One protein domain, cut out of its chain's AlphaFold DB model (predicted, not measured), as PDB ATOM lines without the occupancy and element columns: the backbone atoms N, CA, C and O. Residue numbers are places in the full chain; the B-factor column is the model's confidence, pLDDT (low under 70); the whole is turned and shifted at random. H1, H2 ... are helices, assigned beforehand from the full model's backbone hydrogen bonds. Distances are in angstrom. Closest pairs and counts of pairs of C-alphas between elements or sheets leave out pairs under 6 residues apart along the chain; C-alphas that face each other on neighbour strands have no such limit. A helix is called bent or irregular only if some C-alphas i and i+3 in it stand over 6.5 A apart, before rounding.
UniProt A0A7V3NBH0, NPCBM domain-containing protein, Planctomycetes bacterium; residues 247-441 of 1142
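This is residues 247 to 441 of the 1142 residues of the protein "NPCBM domain-containing protein" of Planctomycetes bacterium (UniProt A0A7V3NBH0). Two three-helix bundles, H1, H2a and H3, then H7, H8 and H9, meet near their ends at an angle, with H9 reaching to H1 and H3. H5 crosses H9 near this joint, and H6, beyond H5, touches no helix. The 195 printed residues hold nine named helices, H1 to H9 in order, and no named strand; the class is all helix. The whole is compact, with a radius of gyration of the C-alphas of 18.9 A, yet elongated, spanning 62 by 39 by 32 A.

H1, residues 247 to 259, begins with C-alpha 247 at (90.166, 127.524, 134.230). H2, residues 268 to 289, was assigned as one helix by its hydrogen bonds but is bent: C-alphas 279 and 282 are 7.3 A apart, and its arms are H2a, 268 to 279, and H2b, 282 to 289. H3, 293 to 315, measures 33.5 A from first to last C-alpha. H4, 320 to 324, and H5, 332 to 348, 24.1 A, follow. H6, 350 to 359, is irregular, with C-alphas 355 and 358 7.7 A apart. H7, 374 to 391, measures 26.4 A, H8, 399 to 414, 23.2 A, and H9, 420 to 438, 26.0 A, ending with C-alpha 438 at (90.285, 160.253, 121.386).

H1, H2a and H3 form an up-and-down bundle, each running against the one before; the closest C-alphas of H2a and H3, Ile 274 and Leu 309, are 7.1 A apart. H2b touches H3, closest at the C-alphas of Ala 288 and Ala 295, 5.1 A. H4 is close to H3 but not clearly touching, 5.2 A between the C-alphas of Leu 315 and Lys 321. H9, the hub, touches H1 at a steep tilt of 52 degrees, C-alphas of Ala 252 and Ala 422 closest at 4.5 A. H5 touches H9 at 6.5 A, C-alphas of Trp 336 and Ala 428. H7, H8 and H9 form the second up-and-down bundle; the C-alphas of Ala 375 and Phe 427 are the closest of H7 and H9, 4.4 A. Every O i to N i+4 pair is within hydrogen-bond range in H2a, H2b, H4, H5, H8 and H9, against 8 of 9 in H1, 18 of 19 in H3, 4 of 6 in H6 and 13 of 14 in H7.

The two C-alphas farthest apart, Gln 292 and Ser 393, are 64.5 A apart. The printed part has no cut; the link from H6 to H7, residues 360 to 373, is long. Mean pLDDT of the printed part is 92.7, and no printed residue is under 70.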
ATOM      1  N   GLU A 247      91.335 127.866 135.049       88.88
ATOM      2  CA  GLU A 247      90.166 127.524 134.230       88.88
ATOM      3  C   GLU A 247      89.573 128.758 133.536       88.88
ATOM      4  O   GLU A 247      89.197 128.691 132.368       88.88
ATOM      5  N   SER A 248      89.582 129.914 134.205       90.56
ATOM      6  CA  SER A 248      89.121 131.177 133.619       90.56
ATOM      7  C   SER A 248      90.015 131.621 132.453       90.56
ATOM      8  O   SER A 248      89.519 132.010 131.394       90.56
ATOM      9  N   LEU A 249      91.340 131.468 132.588       92.62
ATOM     10  CA  LEU A 249      92.297 131.716 131.500       92.62
ATOM     11  C   LEU A 249      92.099 130.758 130.312       92.62
ATOM     12  O   LEU A 249      92.180 131.182 129.157       92.62
ATOM     13  N   ARG A 250      91.843 129.471 130.583       92.06
ATOM     14  CA  ARG A 250      91.576 128.463 129.544       92.06
ATOM     15  C   ARG A 250      90.285 128.776 128.795       92.06
ATOM     16  O   ARG A 250      90.304 128.852 127.569       92.06
ATOM     17  N   SER A 251      89.199 129.008 129.527       93.69
ATOM     18  CA  SER A 251      87.904 129.384 128.958       93.69
ATOM     19  C   SER A 251      88.026 130.638 128.086       93.69
ATOM     20  O   SER A 251      87.490 130.686 126.977       93.69
ATOM     21  N   ALA A 252      88.820 131.623 128.525       94.62
ATOM     22  CA  ALA A 252      89.053 132.833 127.752       94.62
ATOM     23  C   ALA A 252      89.689 132.565 126.379       94.62
ATOM     24  O   ALA A 252      89.251 133.171 125.403       94.62
ATOM     25  N   LEU A 253      90.652 131.640 126.257       93.50
ATOM     26  CA  LEU A 253      91.246 131.280 124.957       93.50
ATOM     27  C   LEU A 253      90.189 130.818 123.946       93.50
ATOM     28  O   LEU A 253      90.177 131.278 122.804       93.50
ATOM     29  N   GLU A 254      89.306 129.915 124.368       92.06
ATOM     30  CA  GLU A 254      88.280 129.318 123.509       92.06
ATOM     31  C   GLU A 254      87.204 130.339 123.131       92.06
ATOM     32  O   GLU A 254      86.804 130.460 121.968       92.06
ATOM     33  N   VAL A 255      86.752 131.114 124.118       95.50
ATOM     34  CA  VAL A 255      85.712 132.127 123.946       95.50
ATOM     35  C   VAL A 255      86.192 133.256 123.034       95.50
ATOM     36  O   VAL A 255      85.472 133.617 122.100       95.50
ATOM     37  N   LEU A 256      87.411 133.766 123.235       95.12
ATOM     38  CA  LEU A 256      87.986 134.844 122.423       95.12
ATOM     39  C   LEU A 256      88.257 134.399 120.981       95.12
ATOM     40  O   LEU A 256      87.921 135.135 120.052       95.12
ATOM     41  N   ALA A 257      88.795 133.192 120.771       92.94
ATOM     42  CA  ALA A 257      89.050 132.661 119.429       92.94
ATOM     43  C   ALA A 257      87.763 132.527 118.598       92.94
ATOM     44  O   ALA A 257      87.765 132.798 117.397       92.94
ATOM     45  N   ARG A 258      86.649 132.160 119.241       93.62
ATOM     46  CA  ARG A 258      85.332 132.063 118.598       93.62
ATOM     47  C   ARG A 258      84.673 133.425 118.377       93.62
ATOM     48  O   ARG A 258      84.070 133.634 117.329       93.62
ATOM     49  N   ALA A 259      84.745 134.328 119.356       94.44
ATOM     50  CA  ALA A 259      84.060 135.621 119.299       94.44
ATOM     51  C   ALA A 259      84.791 136.659 118.431       94.44
ATOM     52  O   ALA A 259      84.159 137.566 117.894       94.44
ATOM     53  N   MET A 260      86.114 136.531 118.280       93.56
ATOM     54  CA  MET A 260      86.960 137.481 117.554       93.56
ATOM     55  C   MET A 260      87.978 136.787 116.622       93.56
ATOM     56  O   MET A 260      89.166 137.109 116.679       93.56
ATOM     57  N   PRO A 261      87.565 135.883 115.712       88.44
ATOM     58  CA  PRO A 261      88.488 135.050 114.927       88.44
ATOM     59  C   PRO A 261      89.431 135.848 114.007       88.44
ATOM     60  O   PRO A 261      90.518 135.390 113.668       88.44
ATOM     61  N   GLY A 262      89.039 137.062 113.601       85.56
ATOM     62  CA  GLY A 262      89.881 137.963 112.803       85.56
ATOM     63  C   GLY A 262      90.864 138.816 113.615       85.56
ATOM     64  O   GLY A 262      91.788 139.390 113.033       85.56
ATOM     65  N   ARG A 263      90.682 138.907 114.942       90.38
ATOM     66  CA  ARG A 263      91.421 139.817 115.833       90.38
ATOM     67  C   ARG A 263      92.240 139.090 116.899       90.38
ATOM     68  O   ARG A 263      93.325 139.560 117.226       90.38
ATOM     69  N   PHE A 264      91.758 137.960 117.406       92.94
ATOM     70  CA  PHE A 264      92.420 137.151 118.422       92.94
ATOM     71  C   PHE A 264      93.061 135.912 117.791       92.94
ATOM     72  O   PHE A 264      92.375 135.121 117.145       92.94
ATOM     73  N   ALA A 265      94.369 135.739 117.980       86.88
ATOM     74  CA  ALA A 265      95.105 134.583 117.477       86.88
ATOM     75  C   ALA A 265      95.408 133.604 118.629       86.88
ATOM     76  O   ALA A 265      96.274 133.901 119.454       86.88
ATOM     77  N   PRO A 266      94.735 132.442 118.719       76.00
ATOM     78  CA  PRO A 266      95.033 131.467 119.762       76.00
ATOM     79  C   PRO A 266      96.426 130.856 119.545       76.00
ATOM     80  O   PRO A 266      96.725 130.336 118.472       76.00
ATOM     81  N   LEU A 267      97.275 130.898 120.575       79.19
ATOM     82  CA  LEU A 267      98.606 130.286 120.566       79.19
ATOM     83  C   LEU A 267      98.559 128.933 121.300       79.19
ATOM     84  O   LEU A 267      98.335 128.925 122.514       79.19
ATOM     85  N   PRO A 268      98.799 127.789 120.625       81.12
ATOM     86  CA  PRO A 268      98.767 126.467 121.266       81.12
ATOM     87  C   PRO A 268      99.697 126.349 122.485       81.12
ATOM     88  O   PRO A 268      99.336 125.744 123.495       81.12
ATOM     89  N   GLU A 269     100.866 126.991 122.429       88.44
ATOM     90  CA  GLU A 269     101.838 127.041 123.529       88.44
ATOM     91  C   GLU A 269     101.287 127.742 124.783       88.44
ATOM     92  O   GLU A 269     101.598 127.348 125.908       88.44
ATOM     93  N   LEU A 270     100.430 128.759 124.618       89.94
ATOM     94  CA  LEU A 270      99.807 129.460 125.742       89.94
ATOM     95  C   LEU A 270      98.822 128.546 126.483       89.94
ATOM     96  O   LEU A 270      98.816 128.525 127.713       89.94
ATOM     97  N   GLY A 271      98.060 127.729 125.750       89.75
ATOM     98  CA  GLY A 271      97.173 126.719 126.337       89.75
ATOM     99  C   GLY A 271      97.928 125.689 127.185       89.75
ATOM    100  O   GLY A 271      97.505 125.375 128.299       89.75
ATOM    101  N   GLN A 272      99.091 125.223 126.712       91.69
ATOM    102  CA  GLN A 272      99.950 124.300 127.470       91.69
ATOM    103  C   GLN A 272     100.480 124.934 128.764       91.69
ATOM    104  O   GLN A 272     100.458 124.304 129.823       91.69
ATOM    105  N   ARG A 273     100.904 126.202 128.705       93.94
ATOM    106  CA  ARG A 273     101.386 126.940 129.882       93.94
ATOM    107  C   ARG A 273     100.287 127.168 130.920       93.94
ATOM    108  O   ARG A 273     100.545 126.983 132.105       93.94
ATOM    109  N   ILE A 274      99.062 127.493 130.496       93.44
ATOM    110  CA  ILE A 274      97.904 127.620 131.401       93.44
ATOM    111  C   ILE A 274      97.590 126.280 132.080       93.44
ATOM    112  O   ILE A 274      97.320 126.244 133.281       93.44
ATOM    113  N   ALA A 275      97.679 125.160 131.354       91.25
ATOM    114  CA  ALA A 275      97.489 123.837 131.946       91.25
ATOM    115  C   ALA A 275      98.551 123.523 133.020       91.25
ATOM    116  O   ALA A 275      98.199 123.084 134.115       91.25
ATOM    117  N   ALA A 276      99.830 123.805 132.746       92.31
ATOM    118  CA  ALA A 276     100.924 123.627 133.708       92.31
ATOM    119  C   ALA A 276     100.829 124.575 134.922       92.31
ATOM    120  O   ALA A 276     101.236 124.229 136.033       92.31
ATOM    121  N   PHE A 277     100.290 125.778 134.721       92.31
ATOM    122  CA  PHE A 277      99.978 126.730 135.785       92.31
ATOM    123  C   PHE A 277      98.887 126.195 136.727       92.31
ATOM    124  O   PHE A 277      99.092 126.163 137.942       92.31
ATOM    125  N   GLY A 278      97.782 125.678 136.176       89.56
ATOM    126  CA  GLY A 278      96.676 125.116 136.961       89.56
ATOM    127  C   GLY A 278      97.041 123.857 137.754       89.56
ATOM    128  O   GLY A 278      96.566 123.675 138.871       89.56
ATOM    129  N   GLN A 279      97.950 123.014 137.248       90.56
ATOM    130  CA  GLN A 279      98.420 121.823 137.979       90.56
ATOM    131  C   GLN A 279      99.100 122.155 139.319       90.56
ATOM    132  O   GLN A 279      99.099 121.327 140.229       90.56
ATOM    133  N   ARG A 280      99.678 123.358 139.455       89.69
ATOM    134  CA  ARG A 280     100.370 123.808 140.676       89.69
ATOM    135  C   ARG A 280      99.474 124.591 141.638       89.69
ATOM    136  O   ARG A 280      99.818 124.689 142.814       89.69
ATOM    137  N   GLU A 281      98.337 125.106 141.170       86.44
ATOM    138  CA  GLU A 281      97.456 126.029 141.903       86.44
ATOM    139  C   GLU A 281      97.053 125.494 143.284       86.44
ATOM    140  O   GLU A 281      97.334 126.129 144.301       86.44
ATOM    141  N   ALA A 282      96.483 124.286 143.344       85.12
ATOM    142  CA  ALA A 282      96.010 123.698 144.598       85.12
ATOM    143  C   ALA A 282      97.133 123.521 145.637       85.12
ATOM    144  O   ALA A 282      96.923 123.753 146.828       85.12
ATOM    145  N   SER A 283      98.335 123.139 145.189       87.25
ATOM    146  CA  SER A 283      99.491 122.941 146.071       87.25
ATOM    147  C   SER A 283     100.024 124.269 146.611       87.25
ATOM    148  O   SER A 283     100.225 124.399 147.818       87.25
ATOM    149  N   VAL A 284     100.204 125.268 145.740       87.69
ATOM    150  CA  VAL A 284     100.738 126.587 146.119       87.69
ATOM    151  C   VAL A 284      99.775 127.315 147.055       87.69
ATOM    152  O   VAL A 284     100.189 127.783 148.115       87.69
ATOM    153  N   VAL A 285      98.485 127.359 146.708       87.25
ATOM    154  CA  VAL A 285      97.462 128.056 147.497       87.25
ATOM    155  C   VAL A 285      97.281 127.408 148.871       87.25
ATOM    156  O   VAL A 285      97.279 128.116 149.875       87.25
ATOM    157  N   SER A 286      97.200 126.075 148.943       86.56
ATOM    158  CA  SER A 286      97.036 125.358 150.217       86.56
ATOM    159  C   SER A 286      98.237 125.544 151.152       86.56
ATOM    160  O   SER A 286      98.071 125.837 152.334       86.56
ATOM    161  N   ARG A 287      99.467 125.455 150.628       88.69
ATOM    162  CA  ARG A 287     100.690 125.647 151.430       88.69
ATOM    163  C   ARG A 287     100.893 127.095 151.874       88.69
ATOM    164  O   ARG A 287     101.369 127.333 152.981       88.69
ATOM    165  N   ALA A 288     100.510 128.065 151.047       86.50
ATOM    166  CA  ALA A 288     100.526 129.466 151.453       86.50
ATOM    167  C   ALA A 288      99.467 129.751 152.530       86.50
ATOM    168  O   ALA A 288      99.749 130.454 153.500       86.50
ATOM    169  N   ALA A 289      98.284 129.137 152.412       86.25
ATOM    170  CA  ALA A 289      97.240 129.218 153.424       86.25
ATOM    171  C   ALA A 289      97.668 128.613 154.769       86.25
ATOM    172  O   ALA A 289      97.114 129.002 155.780       86.25
ATOM    173  N   THR A 290      98.664 127.724 154.849       84.44
ATOM    174  CA  THR A 290      99.186 127.221 156.139       84.44
ATOM    175  C   THR A 290     100.322 128.068 156.727       84.44
ATOM    176  O   THR A 290     100.778 127.788 157.833       84.44
ATOM    177  N   GLY A 291     100.753 129.137 156.043       76.00
ATOM    178  CA  GLY A 291     101.749 130.089 156.550       76.00
ATOM    179  C   GLY A 291     103.214 129.651 156.414       76.00
ATOM    180  O   GLY A 291     104.077 130.246 157.057       76.00
ATOM    181  N   GLN A 292     103.514 128.638 155.591       82.56
ATOM    182  CA  GLN A 292     104.891 128.198 155.319       82.56
ATOM    183  C   GLN A 292     105.695 129.297 154.598       82.56
ATOM    184  O   GLN A 292     105.261 129.809 153.567       82.56
ATOM    185  N   GLU A 293     106.874 129.664 155.112       77.62
ATOM    186  CA  GLU A 293     107.643 130.801 154.572       77.62
ATOM    187  C   GLU A 293     108.150 130.580 153.142       77.62
ATOM    188  O   GLU A 293     108.090 131.493 152.319       77.62
ATOM    189  N   ASP A 294     108.583 129.364 152.809       81.31
ATOM    190  CA  ASP A 294     109.013 129.007 151.455       81.31
ATOM    191  C   ASP A 294     107.839 128.995 150.456       81.31
ATOM    192  O   ASP A 294     108.018 129.285 149.269       81.31
ATOM    193  N   ALA A 295     106.620 128.734 150.941       82.25
ATOM    194  CA  ALA A 295     105.400 128.777 150.142       82.25
ATOM    195  C   ALA A 295     104.950 130.209 149.807       82.25
ATOM    196  O   ALA A 295     104.305 130.409 148.780       82.25
ATOM    197  N   LEU A 296     105.316 131.220 150.606       81.94
ATOM    198  CA  LEU A 296     104.982 132.625 150.322       81.94
ATOM    199  C   LEU A 296     105.716 133.150 149.080       81.94
ATOM    200  O   LEU A 296     105.104 133.786 148.221       81.94
ATOM    201  N   ALA A 297     107.004 132.832 148.932       82.44
ATOM    202  CA  ALA A 297     107.761 133.178 147.728       82.44
ATOM    203  C   ALA A 297     107.216 132.447 146.485       82.44
ATOM    204  O   ALA A 297     107.111 133.033 145.407       82.44
ATOM    205  N   GLN A 298     106.815 131.180 146.647       87.69
ATOM    206  CA  GLN A 298     106.173 130.398 145.586       87.69
ATOM    207  C   GLN A 298     104.798 130.963 145.207       87.69
ATOM    208  O   GLN A 298     104.476 130.995 144.021       87.69
ATOM    209  N   LEU A 299     104.020 131.461 146.175       87.56
ATOM    210  CA  LEU A 299     102.750 132.144 145.929       87.56
ATOM    211  C   LEU A 299     102.962 133.419 145.109       87.56
ATOM    212  O   LEU A 299     102.302 133.580 144.088       87.56
ATOM    213  N   ALA A 300     103.899 134.288 145.497       85.75
ATOM    214  CA  ALA A 300     104.198 135.506 144.736       85.75
ATOM    215  C   ALA A 300     104.623 135.194 143.293       85.75
ATOM    216  O   ALA A 300     104.130 135.815 142.351       85.75
ATOM    217  N   ALA A 301     105.499 134.201 143.110       88.38
ATOM    218  CA  ALA A 301     105.937 133.763 141.787       88.38
ATOM    219  C   ALA A 301     104.778 133.187 140.953       88.38
ATOM    220  O   ALA A 301     104.657 133.505 139.771       88.38
ATOM    221  N   TRP A 302     103.905 132.382 141.568       90.56
ATOM    222  CA  TRP A 302     102.713 131.836 140.920       90.56
ATOM    223  C   TRP A 302     101.733 132.947 140.519       90.56
ATOM    224  O   TRP A 302     101.297 132.989 139.374       90.56
ATOM    225  N   VAL A 303     101.459 133.920 141.392       88.75
ATOM    226  CA  VAL A 303     100.600 135.068 141.054       88.75
ATOM    227  C   VAL A 303     101.187 135.905 139.920       88.75
ATOM    228  O   VAL A 303     100.471 136.252 138.978       88.75
ATOM    229  N   ALA A 304     102.491 136.186 139.960       88.56
ATOM    230  CA  ALA A 304     103.177 136.882 138.876       88.56
ATOM    231  C   ALA A 304     103.068 136.114 137.546       88.56
ATOM    232  O   ALA A 304     102.853 136.723 136.495       88.56
ATOM    233  N   GLU A 305     103.154 134.781 137.583       92.06
ATOM    234  CA  GLU A 305     102.936 133.925 136.418       92.06
ATOM    235  C   GLU A 305     101.496 134.032 135.892       92.06
ATOM    236  O   GLU A 305     101.313 134.233 134.693       92.06
ATOM    237  N   GLY A 306     100.481 133.981 136.760       90.56
ATOM    238  CA  GLY A 306      99.072 134.137 136.375       90.56
ATOM    239  C   GLY A 306      98.774 135.500 135.737       90.56
ATOM    240  O   GLY A 306      98.159 135.573 134.669       90.56
ATOM    241  N   VAL A 307      99.283 136.588 136.327       89.38
ATOM    242  CA  VAL A 307      99.208 137.943 135.747       89.38
ATOM    243  C   VAL A 307      99.891 137.986 134.379       89.38
ATOM    244  O   VAL A 307      99.347 138.556 133.428       89.38
ATOM    245  N   GLN A 308     101.049 137.336 134.243       91.69
ATOM    246  CA  GLN A 308     101.763 137.254 132.975       91.69
ATOM    247  C   GLN A 308     101.001 136.424 131.929       91.69
ATOM    248  O   GLN A 308     101.027 136.777 130.753       91.69
ATOM    249  N   LEU A 309     100.298 135.356 132.316       93.50
ATOM    250  CA  LEU A 309      99.455 134.570 131.408       93.50
ATOM    251  C   LEU A 309      98.259 135.384 130.902       93.50
ATOM    252  O   LEU A 309      98.017 135.404 129.695       93.50
ATOM    253  N   ARG A 310      97.574 136.136 131.775       92.25
ATOM    254  CA  ARG A 310      96.535 137.096 131.353       92.25
ATOM    255  C   ARG A 310      97.093 138.138 130.391       92.25
ATOM    256  O   ARG A 310      96.480 138.434 129.368       92.25
ATOM    257  N   ARG A 311      98.290 138.655 130.672       92.69
ATOM    258  CA  ARG A 311      98.988 139.569 129.764       92.69
ATOM    259  C   ARG A 311      99.245 138.936 128.395       92.69
ATOM    260  O   ARG A 311      99.051 139.595 127.381       92.69
ATOM    261  N   GLN A 312      99.625 137.658 128.332       93.25
ATOM    262  CA  GLN A 312      99.780 136.958 127.050       93.25
ATOM    263  C   GLN A 312      98.455 136.817 126.282       93.25
ATOM    264  O   GLN A 312      98.479 136.880 125.053       93.25
ATOM    265  N   LEU A 313      97.305 136.694 126.961       93.75
ATOM    266  CA  LEU A 313      95.997 136.755 126.289       93.75
ATOM    267  C   LEU A 313      95.788 138.117 125.615       93.75
ATOM    268  O   LEU A 313      95.452 138.167 124.436       93.75
ATOM    269  N   VAL A 314      96.059 139.219 126.319       94.75
ATOM    270  CA  VAL A 314      95.969 140.575 125.745       94.75
ATOM    271  C   VAL A 314      96.932 140.735 124.562       94.75
ATOM    272  O   VAL A 314      96.537 141.211 123.502       94.75
ATOM    273  N   LEU A 315      98.178 140.269 124.687       93.94
ATOM    274  CA  LEU A 315      99.178 140.336 123.613       93.94
ATOM    275  C   LEU A 315      98.850 139.451 122.398       93.94
ATOM    276  O   LEU A 315      99.426 139.664 121.332       93.94
ATOM    277  N   SER A 316      97.928 138.493 122.540       94.19
ATOM    278  CA  SER A 316      97.432 137.647 121.444       94.19
ATOM    279  C   SER A 316      96.409 138.366 120.548       94.19
ATOM    280  O   SER A 316      96.030 137.845 119.494       94.19
ATOM    281  N   LEU A 317      95.976 139.576 120.925       94.69
ATOM    282  CA  LEU A 317      95.242 140.481 120.042       94.69
ATOM    283  C   LEU A 317      96.178 141.039 118.962       94.69
ATOM    284  O   LEU A 317      97.267 141.550 119.240       94.69
ATOM    285  N   ARG A 318      95.733 140.983 117.706       93.06
ATOM    286  CA  ARG A 318      96.490 141.481 116.554       93.06
ATOM    287  C   ARG A 318      96.883 142.948 116.755       93.06
ATOM    288  O   ARG A 318      96.026 143.804 116.936       93.06
ATOM    289  N   GLY A 319      98.182 143.238 116.675       92.50
ATOM    290  CA  GLY A 319      98.731 144.593 116.796       92.50
ATOM    291  C   GLY A 319      98.853 145.123 118.230       92.50
ATOM    292  O   GLY A 319      99.453 146.178 118.423       92.50
ATOM    293  N   MET A 320      98.360 144.407 119.248       95.19
ATOM    294  CA  MET A 320      98.452 144.851 120.644       95.19
ATOM    295  C   MET A 320      99.896 144.860 121.156       95.19
ATOM    296  O   MET A 320     100.298 145.787 121.853       95.19
ATOM    297  N   LYS A 321     100.704 143.863 120.767       94.06
ATOM    298  CA  LYS A 321     102.135 143.821 121.105       94.06
ATOM    299  C   LYS A 321     102.873 145.062 120.603       94.06
ATOM    300  O   LYS A 321     103.614 145.675 121.365       94.06
ATOM    301  N   ASP A 322     102.637 145.445 119.350       95.44
ATOM    302  CA  ASP A 322     103.272 146.619 118.748       95.44
ATOM    303  C   ASP A 322     102.726 147.914 119.362       95.44
ATOM    304  O   ASP A 322     103.485 148.841 119.626       95.44
ATOM    305  N   PHE A 323     101.424 147.957 119.662       95.62
ATOM    306  CA  PHE A 323     100.797 149.081 120.350       95.62
ATOM    307  C   PHE A 323     101.403 149.313 121.740       95.62
ATOM    308  O   PHE A 323     101.766 150.442 122.052       95.62
ATOM    309  N   LEU A 324     101.549 148.274 122.566       95.56
ATOM    310  CA  LEU A 324     102.101 148.392 123.921       95.56
ATOM    311  C   LEU A 324     103.624 148.586 123.943       95.56
ATOM    312  O   LEU A 324     104.161 149.064 124.938       95.56
ATOM    313  N   ALA A 325     104.326 148.265 122.852       95.19
ATOM    314  CA  ALA A 325     105.752 148.561 122.704       95.19
ATOM    315  C   ALA A 325     106.042 150.063 122.513       95.19
ATOM    316  O   ALA A 325     107.188 150.494 122.660       95.19
ATOM    317  N   VAL A 326     105.024 150.870 122.194       95.94
ATOM    318  CA  VAL A 326     105.147 152.326 122.071       95.94
ATOM    319  C   VAL A 326     105.425 152.945 123.452       95.94
ATOM    320  O   VAL A 326     104.640 152.725 124.375       95.94
ATOM    321  N   PRO A 327     106.475 153.773 123.623       93.00
ATOM    322  CA  PRO A 327     106.827 154.354 124.924       93.00
ATOM    323  C   PRO A 327     105.688 155.103 125.632       93.00
ATOM    324  O   PRO A 327     105.536 154.978 126.844       93.00
ATOM    325  N   ALA A 328     104.846 155.829 124.886       92.38
ATOM    326  CA  ALA A 328     103.667 156.520 125.422       92.38
ATOM    327  C   ALA A 328     102.637 155.587 126.087       92.38
ATOM    328  O   ALA A 328     101.749 156.053 126.797       92.38
ATOM    329  N   HIS A 329     102.713 154.281 125.823       95.00
ATOM    330  CA  HIS A 329     101.749 153.283 126.277       95.00
ATOM    331  C   HIS A 329     102.266 152.419 127.433       95.00
ATOM    332  O   HIS A 329     101.531 151.563 127.922       95.00
ATOM    333  N   ALA A 330     103.489 152.664 127.919       88.94
ATOM    334  CA  ALA A 330     104.156 151.827 128.919       88.94
ATOM    335  C   ALA A 330     103.354 151.635 130.223       88.94
ATOM    336  O   ALA A 330     103.465 150.595 130.867       88.94
ATOM    337  N   ALA A 331     102.533 152.618 130.608       90.31
ATOM    338  CA  ALA A 331     101.705 152.561 131.814       90.31
ATOM    339  C   ALA A 331     100.273 152.035 131.575       90.31
ATOM    340  O   ALA A 331      99.552 151.797 132.545       90.31
ATOM    341  N   LEU A 332      99.845 151.841 130.319       92.62
ATOM    342  CA  LEU A 332      98.440 151.556 129.996       92.62
ATOM    343  C   LEU A 332      97.966 150.194 130.504       92.62
ATOM    344  O   LEU A 332      96.826 150.087 130.931       92.62
ATOM    345  N   GLU A 333      98.819 149.166 130.518       90.56
ATOM    346  CA  GLU A 333      98.413 147.842 131.015       90.56
ATOM    347  C   GLU A 333      97.986 147.899 132.492       90.56
ATOM    348  O   GLU A 333      96.956 147.340 132.874       90.56
ATOM    349  N   LYS A 334      98.759 148.622 133.314       88.25
ATOM    350  CA  LYS A 334      98.440 148.850 134.727       88.25
ATOM    351  C   LYS A 334      97.184 149.711 134.870       88.25
ATOM    352  O   LYS A 334      96.292 149.352 135.632       88.25
ATOM    353  N   GLU A 335      97.092 150.788 134.091       91.19
ATOM    354  CA  GLU A 335      95.930 151.680 134.070       91.19
ATOM    355  C   GLU A 335      94.630 150.932 133.737       91.19
ATOM    356  O   GLU A 335      93.616 151.110 134.403       91.19
ATOM    357  N   TRP A 336      94.648 150.063 132.725       93.50
ATOM    358  CA  TRP A 336      93.478 149.286 132.319       93.50
ATOM    359  C   TRP A 336      93.051 148.293 133.395       93.50
ATOM    360  O   TRP A 336      91.856 148.116 133.607       93.50
ATOM    361  N   ALA A 337      93.998 147.658 134.089       89.38
ATOM    362  CA  ALA A 337      93.670 146.795 135.221       89.38
ATOM    363  C   ALA A 337      92.969 147.578 136.344       89.38
ATOM    364  O   ALA A 337      91.908 147.160 136.804       89.38
ATOM    365  N   GLU A 338      93.508 148.739 136.724       88.19
ATOM    366  CA  GLU A 338      92.922 149.597 137.760       88.19
ATOM    367  C   GLU A 338      91.536 150.125 137.348       88.19
ATOM    368  O   GLU A 338      90.588 150.025 138.127       88.19
ATOM    369  N   GLN A 339      91.376 150.615 136.112       91.12
ATOM    370  CA  GLN A 339      90.081 151.087 135.599       91.12
ATOM    371  C   GLN A 339      89.040 149.966 135.501       91.12
ATOM    372  O   GLN A 339      87.872 150.203 135.807       91.12
ATOM    373  N   TYR A 340      89.435 148.753 135.098       93.19
ATOM    374  CA  TYR A 340      88.520 147.611 135.033       93.19
ATOM    375  C   TYR A 340      87.954 147.288 136.417       93.19
ATOM    376  O   TYR A 340      86.740 147.187 136.580       93.19
ATOM    377  N   GLU A 341      88.819 147.206 137.431       88.19
ATOM    378  CA  GLU A 341      88.399 146.970 138.815       88.19
ATOM    379  C   GLU A 341      87.522 148.104 139.359       88.19
ATOM    380  O   GLU A 341      86.561 147.850 140.083       88.19
ATOM    381  N   MET A 342      87.827 149.357 139.009       88.06
ATOM    382  CA  MET A 342      86.996 150.492 139.409       88.06
ATOM    383  C   MET A 342      85.592 150.411 138.811       88.06
ATOM    384  O   MET A 342      84.613 150.606 139.526       88.06
ATOM    385  N   LEU A 343      85.479 150.052 137.533       93.75
ATOM    386  CA  LEU A 343      84.180 149.890 136.890       93.75
ATOM    387  C   LEU A 343      83.397 148.694 137.450       93.75
ATOM    388  O   LEU A 343      82.177 148.783 137.546       93.75
ATOM    389  N   GLU A 344      84.059 147.607 137.876       92.19
ATOM    390  CA  GLU A 344      83.400 146.509 138.609       92.19
ATOM    391  C   GLU A 344      82.752 147.019 139.912       92.19
ATOM    392  O   GLU A 344      81.620 146.648 140.235       92.19
ATOM    393  N   LEU A 345      83.428 147.916 140.637       87.62
ATOM    394  CA  LEU A 345      82.878 148.546 141.843       87.62
ATOM    395  C   LEU A 345      81.727 149.508 141.521       87.62
ATOM    396  O   LEU A 345      80.709 149.502 142.217       87.62
ATOM    397  N   ASP A 346      81.853 150.296 140.456       91.94
ATOM    398  CA  ASP A 346      80.802 151.210 140.004       91.94
ATOM    399  C   ASP A 346      79.530 150.447 139.597       91.94
ATOM    400  O   ASP A 346      78.416 150.837 139.960       91.94
ATOM    401  N   LEU A 347      79.684 149.306 138.918       93.88
ATOM    402  CA  LEU A 347      78.595 148.393 138.559       93.88
ATOM    403  C   LEU A 347      77.903 147.783 139.778       93.88
ATOM    404  O   LEU A 347      76.683 147.608 139.765       93.88
ATOM    405  N   ALA A 348      78.651 147.486 140.840       90.12
ATOM    406  CA  ALA A 348      78.073 147.054 142.109       90.12
ATOM    407  C   ALA A 348      77.316 148.195 142.824       90.12
ATOM    408  O   ALA A 348      76.448 147.937 143.658       90.12
ATOM    409  N   ASN A 349      77.590 149.455 142.466       88.50
ATOM    410  CA  ASN A 349      77.031 150.658 143.082       88.50
ATOM    411  C   ASN A 349      76.016 151.407 142.186       88.50
ATOM    412  O   ASN A 349      75.854 152.624 142.292       88.50
ATOM    413  N   ARG A 350      75.261 150.703 141.332       92.06
ATOM    414  CA  ARG A 350      74.181 151.296 140.501       92.06
ATOM    415  C   ARG A 350      73.209 152.224 141.244       92.06
ATOM    416  O   ARG A 350      72.845 153.248 140.658       92.06
ATOM    417  N   PRO A 351      72.796 151.952 142.503       92.12
ATOM    418  CA  PRO A 351      71.920 152.870 143.233       92.12
ATOM    419  C   PRO A 351      72.503 154.284 143.386       92.12
ATOM    420  O   PRO A 351      71.752 155.257 143.443       92.12
ATOM    421  N   HIS A 352      73.835 154.432 143.426       91.06
ATOM    422  CA  HIS A 352      74.479 155.743 143.416       91.06
ATOM    423  C   HIS A 352      74.210 156.499 142.113       91.06
ATOM    424  O   HIS A 352      73.726 157.629 142.163       91.06
ATOM    425  N   PHE A 353      74.459 155.865 140.964       95.00
ATOM    426  CA  PHE A 353      74.257 156.468 139.642       95.00
ATOM    427  C   PHE A 353      72.796 156.857 139.405       95.00
ATOM    428  O   PHE A 353      72.530 157.955 138.926       95.00
ATOM    429  N   GLN A 354      71.845 156.017 139.828       94.31
ATOM    430  CA  GLN A 354      70.415 156.342 139.775       94.31
ATOM    431  C   GLN A 354      70.085 157.604 140.587       94.31
ATOM    432  O   GLN A 354      69.354 158.473 140.115       94.31
ATOM    433  N   ARG A 355      70.668 157.743 141.785       93.81
ATOM    434  CA  ARG A 355      70.456 158.905 142.661       93.81
ATOM    435  C   ARG A 355      71.011 160.205 142.072       93.81
ATOM    436  O   ARG A 355      70.426 161.260 142.300       93.81
ATOM    437  N   VAL A 356      72.131 160.151 141.350       95.12
ATOM    438  CA  VAL A 356      72.806 161.349 140.809       95.12
ATOM    439  C   VAL A 356      72.511 161.617 139.330       95.12
ATOM    440  O   VAL A 356      73.016 162.595 138.776       95.12
ATOM    441  N   ALA A 357      71.669 160.807 138.683       97.00
ATOM    442  CA  ALA A 357      71.393 160.897 137.251       97.00
ATOM    443  C   ALA A 357      70.892 162.288 136.817       97.00
ATOM    444  O   ALA A 357      71.434 162.873 135.883       97.00
ATOM    445  N   SER A 358      69.937 162.883 137.541       96.06
ATOM    446  CA  SER A 358      69.400 164.229 137.244       96.06
ATOM    447  C   SER A 358      70.410 165.368 137.464       96.06
ATOM    448  O   SER A 358      70.258 166.478 136.938       96.06
ATOM    449  N   GLN A 359      71.464 165.095 138.234       96.38
ATOM    450  CA  GLN A 359      72.561 166.015 138.519       96.38
ATOM    451  C   GLN A 359      73.740 165.825 137.558       96.38
ATOM    452  O   GLN A 359      74.709 166.567 137.649       96.38
ATOM    453  N   THR A 360      73.690 164.848 136.653       98.06
ATOM    454  CA  THR A 360      74.795 164.522 135.743       98.06
ATOM    455  C   THR A 360      74.651 165.282 134.429       98.06
ATOM    456  O   THR A 360      73.557 165.348 133.870       98.06
ATOM    457  N   PHE A 361      75.748 165.868 133.938       97.94
ATOM    458  CA  PHE A 361      75.729 166.708 132.737       97.94
ATOM    459  C   PHE A 361      75.347 165.919 131.476       97.94
ATOM    460  O   PHE A 361      74.385 166.276 130.796       97.94
ATOM    461  N   ARG A 362      76.040 164.806 131.201       97.62
ATOM    462  CA  ARG A 362      75.689 163.863 130.129       97.62
ATOM    463  C   ARG A 362      75.340 162.508 130.730       97.62
ATOM    464  O   ARG A 362      76.132 161.925 131.462       97.62
ATOM    465  N   GLN A 363      74.179 161.967 130.369       96.62
ATOM    466  CA  GLN A 363      73.743 160.653 130.865       96.62
ATOM    467  C   GLN A 363      74.696 159.514 130.455       96.62
ATOM    468  O   GLN A 363      74.797 158.523 131.170       96.62
ATOM    469  N   ALA A 364      75.451 159.679 129.362       96.19
ATOM    470  CA  ALA A 364      76.475 158.733 128.910       96.19
ATOM    471  C   ALA A 364      77.548 158.411 129.976       96.19
ATOM    472  O   ALA A 364      78.039 157.278 130.032       96.19
ATOM    473  N   ALA A 365      77.853 159.362 130.872       97.19
ATOM    474  CA  ALA A 365      78.802 159.176 131.974       97.19
ATOM    475  C   ALA A 365      78.288 158.281 133.108       97.19
ATOM    476  O   ALA A 365      79.059 157.908 133.991       97.19
ATOM    477  N   LEU A 366      77.009 157.909 133.113       97.69
ATOM    478  CA  LEU A 366      76.461 156.996 134.111       97.69
ATOM    479  C   LEU A 366      76.814 155.538 133.790       97.69
ATOM    480  O   LEU A 366      77.247 155.200 132.682       97.69
ATOM    481  N   VAL A 367      76.610 154.675 134.785       96.75
ATOM    482  CA  VAL A 367      76.435 153.234 134.590       96.75
ATOM    483  C   VAL A 367      74.951 152.985 134.327       96.75
ATOM    484  O   VAL A 367      74.108 153.289 135.177       96.75
ATOM    485  N   LEU A 368      74.629 152.461 133.149       94.31
ATOM    486  CA  LEU A 368      73.263 152.228 132.689       94.31
ATOM    487  C   LEU A 368      72.795 150.807 133.034       94.31
ATOM    488  O   LEU A 368      73.632 149.913 133.185       94.31
ATOM    489  N   PRO A 369      71.478 150.558 133.172       92.62
ATOM    490  CA  PRO A 369      70.942 149.221 133.448       92.62
ATOM    491  C   PRO A 369      71.412 148.140 132.464       92.62
ATOM    492  O   PRO A 369      71.589 146.993 132.865       92.62
ATOM    493  N   GLU A 370      71.650 148.511 131.207       93.56
ATOM    494  CA  GLU A 370      72.055 147.614 130.123       93.56
ATOM    495  C   GLU A 370      73.546 147.250 130.163       93.56
ATOM    496  O   GLU A 370      73.945 146.264 129.545       93.56
ATOM    497  N   ASP A 371      74.372 148.016 130.885       96.62
ATOM    498  CA  ASP A 371      75.803 147.741 131.013       96.62
ATOM    499  C   ASP A 371      75.995 146.478 131.863       96.62
ATOM    500  O   ASP A 371      75.771 146.522 133.069       96.62
ATOM    501  N   ARG A 372      76.395 145.340 131.284       96.56
ATOM    502  CA  ARG A 372      76.513 144.079 132.046       96.56
ATOM    503  C   ARG A 372      77.812 144.000 132.845       96.56
ATOM    504  O   ARG A 372      77.851 143.337 133.878       96.56
ATOM    505  N   ASP A 373      78.860 144.662 132.363       97.44
ATOM    506  CA  ASP A 373      80.215 144.616 132.906       97.44
ATOM    507  C   ASP A 373      81.061 145.839 132.444       97.44
ATOM    508  O   ASP A 373      80.552 146.697 131.713       97.44
ATOM    509  N   PRO A 374      82.346 145.961 132.841       98.00
ATOM    510  CA  PRO A 374      83.192 147.087 132.437       98.00
ATOM    511  C   PRO A 374      83.403 147.240 130.923       98.00
ATOM    512  O   PRO A 374      83.563 148.363 130.437       98.00
ATOM    513  N   ALA A 375      83.429 146.137 130.165       98.19
ATOM    514  CA  ALA A 375      83.660 146.185 128.723       98.19
ATOM    515  C   ALA A 375      82.468 146.811 127.981       98.19
ATOM    516  O   ALA A 375      82.682 147.616 127.073       98.19
ATOM    517  N   ASP A 376      81.232 146.514 128.400       98.44
ATOM    518  CA  ASP A 376      80.031 147.156 127.847       98.44
ATOM    519  C   ASP A 376      80.067 148.680 128.050       98.44
ATOM    520  O   ASP A 376      79.852 149.430 127.093       98.44
ATOM    521  N   ILE A 377      80.439 149.134 129.256       98.44
ATOM    522  CA  ILE A 377      80.545 150.564 129.588       98.44
ATOM    523  C   ILE A 377      81.533 151.263 128.651       98.44
ATOM    524  O   ILE A 377      81.204 152.289 128.054       98.44
ATOM    525  N   VAL A 378      82.753 150.731 128.512       98.38
ATOM    526  CA  VAL A 378      83.791 151.377 127.692       98.38
ATOM    527  C   VAL A 378      83.430 151.364 126.214       98.38
ATOM    528  O   VAL A 378      83.632 152.375 125.546       98.38
ATOM    529  N   ILE A 379      82.866 150.271 125.695       98.62
ATOM    530  CA  ILE A 379      82.429 150.197 124.294       98.62
ATOM    531  C   ILE A 379      81.350 151.248 124.013       98.62
ATOM    532  O   ILE A 379      81.470 151.992 123.040       98.62
ATOM    533  N   ARG A 380      80.341 151.364 124.885       98.19
ATOM    534  CA  ARG A 380      79.269 152.360 124.755       98.19
ATOM    535  C   ARG A 380      79.804 153.788 124.826       98.19
ATOM    536  O   ARG A 380      79.530 154.587 123.941       98.19
ATOM    537  N   ARG A 381      80.625 154.108 125.828       98.31
ATOM    538  CA  ARG A 381      81.206 155.457 125.952       98.31
ATOM    539  C   ARG A 381      82.159 155.798 124.803       98.31
ATOM    540  O   ARG A 381      82.289 156.966 124.444       98.31
ATOM    541  N   THR A 382      82.805 154.797 124.203       98.62
ATOM    542  CA  THR A 382      83.614 154.975 122.984       98.62
ATOM    543  C   THR A 382      82.737 155.260 121.764       98.62
ATOM    544  O   THR A 382      83.129 156.046 120.906       98.62
ATOM    545  N   GLU A 383      81.547 154.658 121.689       98.25
ATOM    546  CA  GLU A 383      80.542 154.978 120.670       98.25
ATOM    547  C   GLU A 383      80.055 156.423 120.792       98.25
ATOM    548  O   GLU A 383      80.048 157.133 119.788       98.25
ATOM    549  N   ASP A 384      79.743 156.877 122.009       98.06
ATOM    550  CA  ASP A 384      79.341 158.263 122.279       98.06
ATOM    551  C   ASP A 384      80.448 159.259 121.885       98.06
ATOM    552  O   ASP A 384      80.186 160.228 121.170       98.06
ATOM    553  N   LEU A 385      81.703 158.975 122.258       98.19
ATOM    554  CA  LEU A 385      82.869 159.768 121.851       98.19
ATOM    555  C   LEU A 385      83.015 159.832 120.320       98.19
ATOM    556  O   LEU A 385      83.217 160.902 119.750       98.19
ATOM    557  N   LEU A 386      82.917 158.691 119.635       97.38
ATOM    558  CA  LEU A 386      83.034 158.630 118.178       97.38
ATOM    559  C   LEU A 386      81.898 159.408 117.496       97.38
ATOM    560  O   LEU A 386      82.142 160.124 116.521       97.38
ATOM    561  N   ALA A 387      80.673 159.292 118.011       96.62
ATOM    562  CA  ALA A 387      79.507 160.012 117.514       96.62
ATOM    563  C   ALA A 387      79.649 161.532 117.682       96.62
ATOM    564  O   ALA A 387      79.304 162.269 116.756       96.62
ATOM    565  N   ASP A 388      80.195 161.996 118.808       96.44
ATOM    566  CA  ASP A 388      80.482 163.413 119.038       96.44
ATOM    567  C   ASP A 388      81.558 163.935 118.073       96.44
ATOM    568  O   ASP A 388      81.342 164.917 117.357       96.44
ATOM    569  N   LEU A 389      82.680 163.217 117.932       96.31
ATOM    570  CA  LEU A 389      83.766 163.630 117.037       96.31
ATOM    571  C   LEU A 389      83.338 163.717 115.565       96.31
ATOM    572  O   LEU A 389      83.840 164.573 114.830       96.31
ATOM    573  N   LYS A 390      82.373 162.899 115.129       94.12
ATOM    574  CA  LYS A 390      81.772 162.987 113.787       94.12
ATOM    575  C   LYS A 390      80.991 164.276 113.543       94.12
ATOM    576  O   LYS A 390      80.871 164.699 112.394       94.12
ATOM    577  N   GLN A 391      80.444 164.878 114.595       92.06
ATOM    578  CA  GLN A 391      79.680 166.124 114.506       92.06
ATOM    579  C   GLN A 391      80.587 167.359 114.501       92.06
ATOM    580  O   GLN A 391      80.131 168.457 114.176       92.06
ATOM    581  N   THR A 392      81.878 167.196 114.803       88.31
ATOM    582  CA  THR A 392      82.842 168.296 114.745       88.31
ATOM    583  C   THR A 392      83.013 168.815 113.315       88.31
ATOM    584  O   THR A 392      82.999 168.067 112.334       88.31
ATOM    585  N   SER A 393      83.234 170.123 113.181       81.88
ATOM    586  CA  SER A 393      83.439 170.771 111.878       81.88
ATOM    587  C   SER A 393      84.682 170.266 111.136       81.88
ATOM    588  O   SER A 393      84.712 170.306 109.908       81.88
ATOM    589  N   ALA A 394      85.682 169.762 111.866       83.88
ATOM    590  CA  ALA A 394      86.930 169.244 111.312       83.88
ATOM    591  C   ALA A 394      86.780 167.889 110.595       83.88
ATOM    592  O   ALA A 394      87.664 167.536 109.820       83.88
ATOM    593  N   LYS A 395      85.685 167.144 110.840       82.88
ATOM    594  CA  LYS A 395      85.375 165.835 110.227       82.88
ATOM    595  C   LYS A 395      86.591 164.891 110.148       82.88
ATOM    596  O   LYS A 395      87.031 164.544 109.049       82.88
ATOM    597  N   PRO A 396      87.172 164.494 111.295       88.44
ATOM    598  CA  PRO A 396      88.311 163.584 111.301       88.44
ATOM    599  C   PRO A 396      87.963 162.239 110.640       88.44
ATOM    600  O   PRO A 396      86.827 161.774 110.721       88.44
ATOM    601  N   ALA A 397      88.954 161.591 110.020       90.81
ATOM    602  CA  ALA A 397      88.793 160.260 109.433       90.81
ATOM    603  C   ALA A 397      88.592 159.207 110.539       90.81
ATOM    604  O   ALA A 397      89.533 158.876 111.271       90.81
ATOM    605  N   LEU A 398      87.363 158.702 110.662       94.44
ATOM    606  CA  LEU A 398      86.911 157.822 111.750       94.44
ATOM    607  C   LEU A 398      86.318 156.498 111.246       94.44
ATOM    608  O   LEU A 398      86.108 155.588 112.043       94.44
ATOM    609  N   GLU A 399      86.084 156.351 109.942       94.31
ATOM    610  CA  GLU A 399      85.404 155.201 109.331       94.31
ATOM    611  C   GLU A 399      86.076 153.852 109.658       94.31
ATOM    612  O   GLU A 399      85.366 152.902 109.999       94.31
ATOM    613  N   PRO A 400      87.423 153.720 109.633       94.94
ATOM    614  CA  PRO A 400      88.069 152.468 110.023       94.94
ATOM    615  C   PRO A 400      87.870 152.130 111.508       94.94
ATOM    616  O   PRO A 400      87.679 150.963 111.848       94.94
ATOM    617  N   LEU A 401      87.887 153.146 112.379       96.81
ATOM    618  CA  LEU A 401      87.727 152.985 113.828       96.81
ATOM    619  C   LEU A 401      86.280 152.627 114.187       96.81
ATOM    620  O   LEU A 401      86.044 151.799 115.059       96.81
ATOM    621  N   GLU A 402      85.308 153.190 113.469       97.19
ATOM    622  CA  GLU A 402      83.897 152.830 113.607       97.19
ATOM    623  C   GLU A 402      83.641 151.369 113.228       97.19
ATOM    624  O   GLU A 402      82.919 150.655 113.928       97.19
ATOM    625  N   LYS A 403      84.256 150.897 112.137       96.31
ATOM    626  CA  LYS A 403      84.144 149.491 111.740       96.31
ATOM    627  C   LYS A 403      84.693 148.564 112.827       96.31
ATOM    628  O   LYS A 403      84.040 147.570 113.151       96.31
ATOM    629  N   GLU A 404      85.850 148.902 113.395       96.06
ATOM    630  CA  GLU A 404      86.460 148.149 114.496       96.06
ATOM    631  C   GLU A 404      85.572 148.170 115.752       96.06
ATOM    632  O   GLU A 404      85.320 147.122 116.343       96.06
ATOM    633  N   LEU A 405      84.979 149.318 116.099       97.81
ATOM    634  CA  LEU A 405      84.010 149.413 117.197       97.81
ATOM    635  C   LEU A 405      82.804 148.489 116.973       97.81
ATOM    636  O   LEU A 405      82.370 147.793 117.891       97.81
ATOM    637  N   GLY A 406      82.289 148.427 115.742       97.44
ATOM    638  CA  GLY A 406      81.209 147.513 115.371       97.44
ATOM    639  C   GLY A 406      81.577 146.032 115.534       97.44
ATOM    640  O   GLY A 406      80.720 145.222 115.890       97.44
ATOM    641  N   GLU A 407      82.841 145.663 115.302       96.06
ATOM    642  CA  GLU A 407      83.361 144.316 115.575       96.06
ATOM    643  C   GLU A 407      83.409 144.027 117.081       96.06
ATOM    644  O   GLU A 407      82.903 142.984 117.507       96.06
ATOM    645  N   LEU A 408      83.904 144.967 117.894       97.38
ATOM    646  CA  LEU A 408      83.934 144.825 119.356       97.38
ATOM    647  C   LEU A 408      82.531 144.747 119.966       97.38
ATOM    648  O   LEU A 408      82.311 143.944 120.868       97.38
ATOM    649  N   LYS A 409      81.552 145.497 119.443       97.94
ATOM    650  CA  LYS A 409      80.142 145.399 119.865       97.94
ATOM    651  C   LYS A 409      79.573 143.997 119.634       97.94
ATOM    652  O   LYS A 409      78.936 143.438 120.525       97.94
ATOM    653  N   ARG A 410      79.831 143.400 118.462       97.31
ATOM    654  CA  ARG A 410      79.405 142.019 118.160       97.31
ATOM    655  C   ARG A 410      80.096 141.000 119.063       97.31
ATOM    656  O   ARG A 410      79.426 140.112 119.582       97.31
ATOM    657  N   ALA A 411      81.403 141.150 119.285       96.62
ATOM    658  CA  ALA A 411      82.143 140.299 120.211       96.62
ATOM    659  C   ALA A 411      81.595 140.425 121.640       96.62
ATOM    660  O   ALA A 411      81.333 139.417 122.289       96.62
ATOM    661  N   SER A 412      81.316 141.647 122.100       97.06
ATOM    662  CA  SER A 412      80.729 141.889 123.416       97.06
ATOM    663  C   SER A 412      79.363 141.232 123.590       97.06
ATOM    664  O   SER A 412      79.062 140.692 124.653       97.06
ATOM    665  N   ALA A 413      78.518 141.248 122.559       96.38
ATOM    666  CA  ALA A 413      77.228 140.570 122.612       96.38
ATOM    667  C   ALA A 413      77.377 139.038 122.705       96.38
ATOM    668  O   ALA A 413      76.563 138.391 123.358       96.38
ATOM    669  N   ALA A 414      78.419 138.468 122.088       96.12
ATOM    670  CA  ALA A 414      78.655 137.024 122.023       96.12
ATOM    671  C   ALA A 414      79.388 136.432 123.243       96.12
ATOM    672  O   ALA A 414      79.290 135.227 123.480       96.12
ATOM    673  N   ILE A 415      80.147 137.237 123.994       96.88
ATOM    674  CA  ILE A 415      80.919 136.785 125.161       96.88
ATOM    675  C   ILE A 415      80.094 136.984 126.435       96.88
ATOM    676  O   ILE A 415      79.747 138.117 126.776       96.88
ATOM    677  N   ASP A 416      79.847 135.890 127.157       96.00
ATOM    678  CA  ASP A 416      79.179 135.894 128.462       96.00
ATOM    679  C   ASP A 416      79.958 136.762 129.480       96.00
ATOM    680  O   ASP A 416      81.168 136.559 129.637       96.00
ATOM    681  N   PRO A 417      79.309 137.712 130.186       94.25
ATOM    682  CA  PRO A 417      79.923 138.478 131.274       94.25
ATOM    683  C   PRO A 417      80.596 137.628 132.366       94.25
ATOM    684  O   PRO A 417      81.550 138.088 132.991       94.25
ATOM    685  N   ALA A 418      80.155 136.383 132.580       91.81
ATOM    686  CA  ALA A 418      80.778 135.455 133.525       91.81
ATOM    687  C   ALA A 418      82.199 135.026 133.108       91.81
ATOM    688  O   ALA A 418      83.008 134.650 133.958       91.81
ATOM    689  N   ALA A 419      82.548 135.122 131.819       94.62
ATOM    690  CA  ALA A 419      83.887 134.837 131.304       94.62
ATOM    691  C   ALA A 419      84.842 136.022 131.548       94.62
ATOM    692  O   ALA A 419      85.361 136.629 130.606       94.62
ATOM    693  N   ARG A 420      85.073 136.363 132.822       92.00
ATOM    694  CA  ARG A 420      85.757 137.591 133.267       92.00
ATOM    695  C   ARG A 420      87.065 137.888 132.529       92.00
ATOM    696  O   ARG A 420      87.283 139.024 132.120       92.00
ATOM    697  N   GLU A 421      87.928 136.894 132.322       93.88
ATOM    698  CA  GLU A 421      89.223 137.120 131.659       93.88
ATOM    699  C   GLU A 421      89.071 137.396 130.153       93.88
ATOM    700  O   GLU A 421      89.792 138.229 129.605       93.88
ATOM    701  N   ALA A 422      88.080 136.793 129.482       96.00
ATOM    702  CA  ALA A 422      87.735 137.149 128.102       96.00
ATOM    703  C   ALA A 422      87.165 138.573 128.018       96.00
ATOM    704  O   ALA A 422      87.522 139.339 127.120       96.00
ATOM    705  N   ARG A 423      86.311 138.947 128.979       97.50
ATOM    706  CA  ARG A 423      85.755 140.300 129.091       97.50
ATOM    707  C   ARG A 423      86.834 141.350 129.362       97.50
ATOM    708  O   ARG A 423      86.807 142.407 128.740       97.50
ATOM    709  N   TYR A 424      87.834 141.044 130.189       96.69
ATOM    710  CA  TYR A 424      88.993 141.914 130.407       96.69
ATOM    711  C   TYR A 424      89.820 142.124 129.128       96.69
ATOM    712  O   TYR A 424      90.206 143.252 128.823       96.69
ATOM    713  N   VAL A 425      90.060 141.072 128.336       96.62
ATOM    714  CA  VAL A 425      90.771 141.203 127.048       96.62
ATOM    715  C   VAL A 425      89.974 142.065 126.062       96.62
ATOM    716  O   VAL A 425      90.548 142.929 125.399       96.62
ATOM    717  N   LEU A 426      88.651 141.880 125.997       97.69
ATOM    718  CA  LEU A 426      87.755 142.723 125.203       97.69
ATOM    719  C   LEU A 426      87.776 144.188 125.671       97.69
ATOM    720  O   LEU A 426      87.839 145.094 124.844       97.69
ATOM    721  N   PHE A 427      87.768 144.422 126.984       98.44
ATOM    722  CA  PHE A 427      87.906 145.749 127.580       98.44
ATOM    723  C   PHE A 427      89.234 146.412 127.198       98.44
ATOM    724  O   PHE A 427      89.232 147.560 126.763       98.44
ATOM    725  N   ALA A 428      90.359 145.696 127.298       97.62
ATOM    726  CA  ALA A 428      91.671 146.223 126.923       97.62
ATOM    727  C   ALA A 428      91.716 146.627 125.439       97.62
ATOM    728  O   ALA A 428      92.237 147.690 125.093       97.62
ATOM    729  N   GLU A 429      91.108 145.826 124.561       97.50
ATOM    730  CA  GLU A 429      90.978 146.162 123.141       97.50
ATOM    731  C   GLU A 429      90.067 147.377 122.905       97.50
ATOM    732  O   GLU A 429      90.389 148.240 122.084       97.50
ATOM    733  N   ALA A 430      88.969 147.493 123.657       98.25
ATOM    734  CA  ALA A 430      88.097 148.662 123.617       98.25
ATOM    735  C   ALA A 430      88.821 149.928 124.101       98.25
ATOM    736  O   ALA A 430      88.717 150.965 123.453       98.25
ATOM    737  N   CYS A 431      89.625 149.856 125.166       98.25
ATOM    738  CA  CYS A 431      90.458 150.970 125.628       98.25
ATOM    739  C   CYS A 431      91.523 151.369 124.595       98.25
ATOM    740  O   CYS A 431      91.740 152.560 124.362       98.25
ATOM    741  N   ARG A 432      92.161 150.397 123.929       97.62
ATOM    742  CA  ARG A 432      93.097 150.657 122.825       97.62
ATOM    743  C   ARG A 432      92.415 151.424 121.687       97.62
ATOM    744  O   ARG A 432      92.973 152.408 121.199       97.62
ATOM    745  N   LEU A 433      91.219 150.993 121.278       97.88
ATOM    746  CA  LEU A 433      90.425 151.667 120.249       97.88
ATOM    747  C   LEU A 433      89.985 153.067 120.702       97.88
ATOM    748  O   LEU A 433      90.174 154.035 119.966       97.88
ATOM    749  N   ARG A 434      89.463 153.192 121.926       98.38
ATOM    750  CA  ARG A 434      89.043 154.460 122.538       98.38
ATOM    751  C   ARG A 434      90.152 155.500 122.494       98.38
ATOM    752  O   ARG A 434      89.905 156.619 122.061       98.38
ATOM    753  N   ARG A 435      91.385 155.123 122.848       97.56
ATOM    754  CA  ARG A 435      92.553 156.007 122.745       97.56
ATOM    755  C   ARG A 435      92.783 156.501 121.319       97.56
ATOM    756  O   ARG A 435      93.029 157.686 121.105       97.56
ATOM    757  N   GLN A 436      92.702 155.605 120.333       96.44
ATOM    758  CA  GLN A 436      92.870 155.982 118.929       96.44
ATOM    759  C   GLN A 436      91.780 156.946 118.457       96.44
ATOM    760  O   GLN A 436      92.096 157.868 117.708       96.44
ATOM    761  N   VAL A 437      90.536 156.759 118.908       97.88
ATOM    762  CA  VAL A 437      89.424 157.683 118.644       97.88
ATOM    763  C   VAL A 437      89.674 159.030 119.330       97.88
ATOM    764  O   VAL A 437      89.617 160.062 118.669       97.88
ATOM    765  N   ALA A 438      90.029 159.036 120.618       97.38
ATOM    766  CA  ALA A 438      90.285 160.253 121.386       97.38
ATOM    767  C   ALA A 438      91.378 161.127 120.749       97.38
ATOM    768  O   ALA A 438      91.226 162.344 120.666       97.38
ATOM    769  N   TRP A 439      92.454 160.527 120.223       95.75
ATOM    770  CA  TRP A 439      93.545 161.259 119.556       95.75
ATOM    771  C   TRP A 439      93.173 161.816 118.174       95.75
ATOM    772  O   TRP A 439      93.974 162.520 117.561       95.75
ATOM    773  N   LYS A 440      91.963 161.542 117.669       96.25
ATOM    774  CA  LYS A 440      91.395 162.231 116.500       96.25
ATOM    775  C   LYS A 440      90.631 163.501 116.862       96.25
ATOM    776  O   LYS A 440      90.141 164.171 115.954       96.25
ATOM    777  N   ASN A 441      90.531 163.845 118.146       96.81
ATOM    778  CA  ASN A 441      89.842 165.050 118.580       96.81
ATOM    779  C   ASN A 441      90.596 166.314 118.104       96.81
ATOM    780  O   ASN A 441      91.736 166.535 118.521       96.81
TER     781      ASN A 441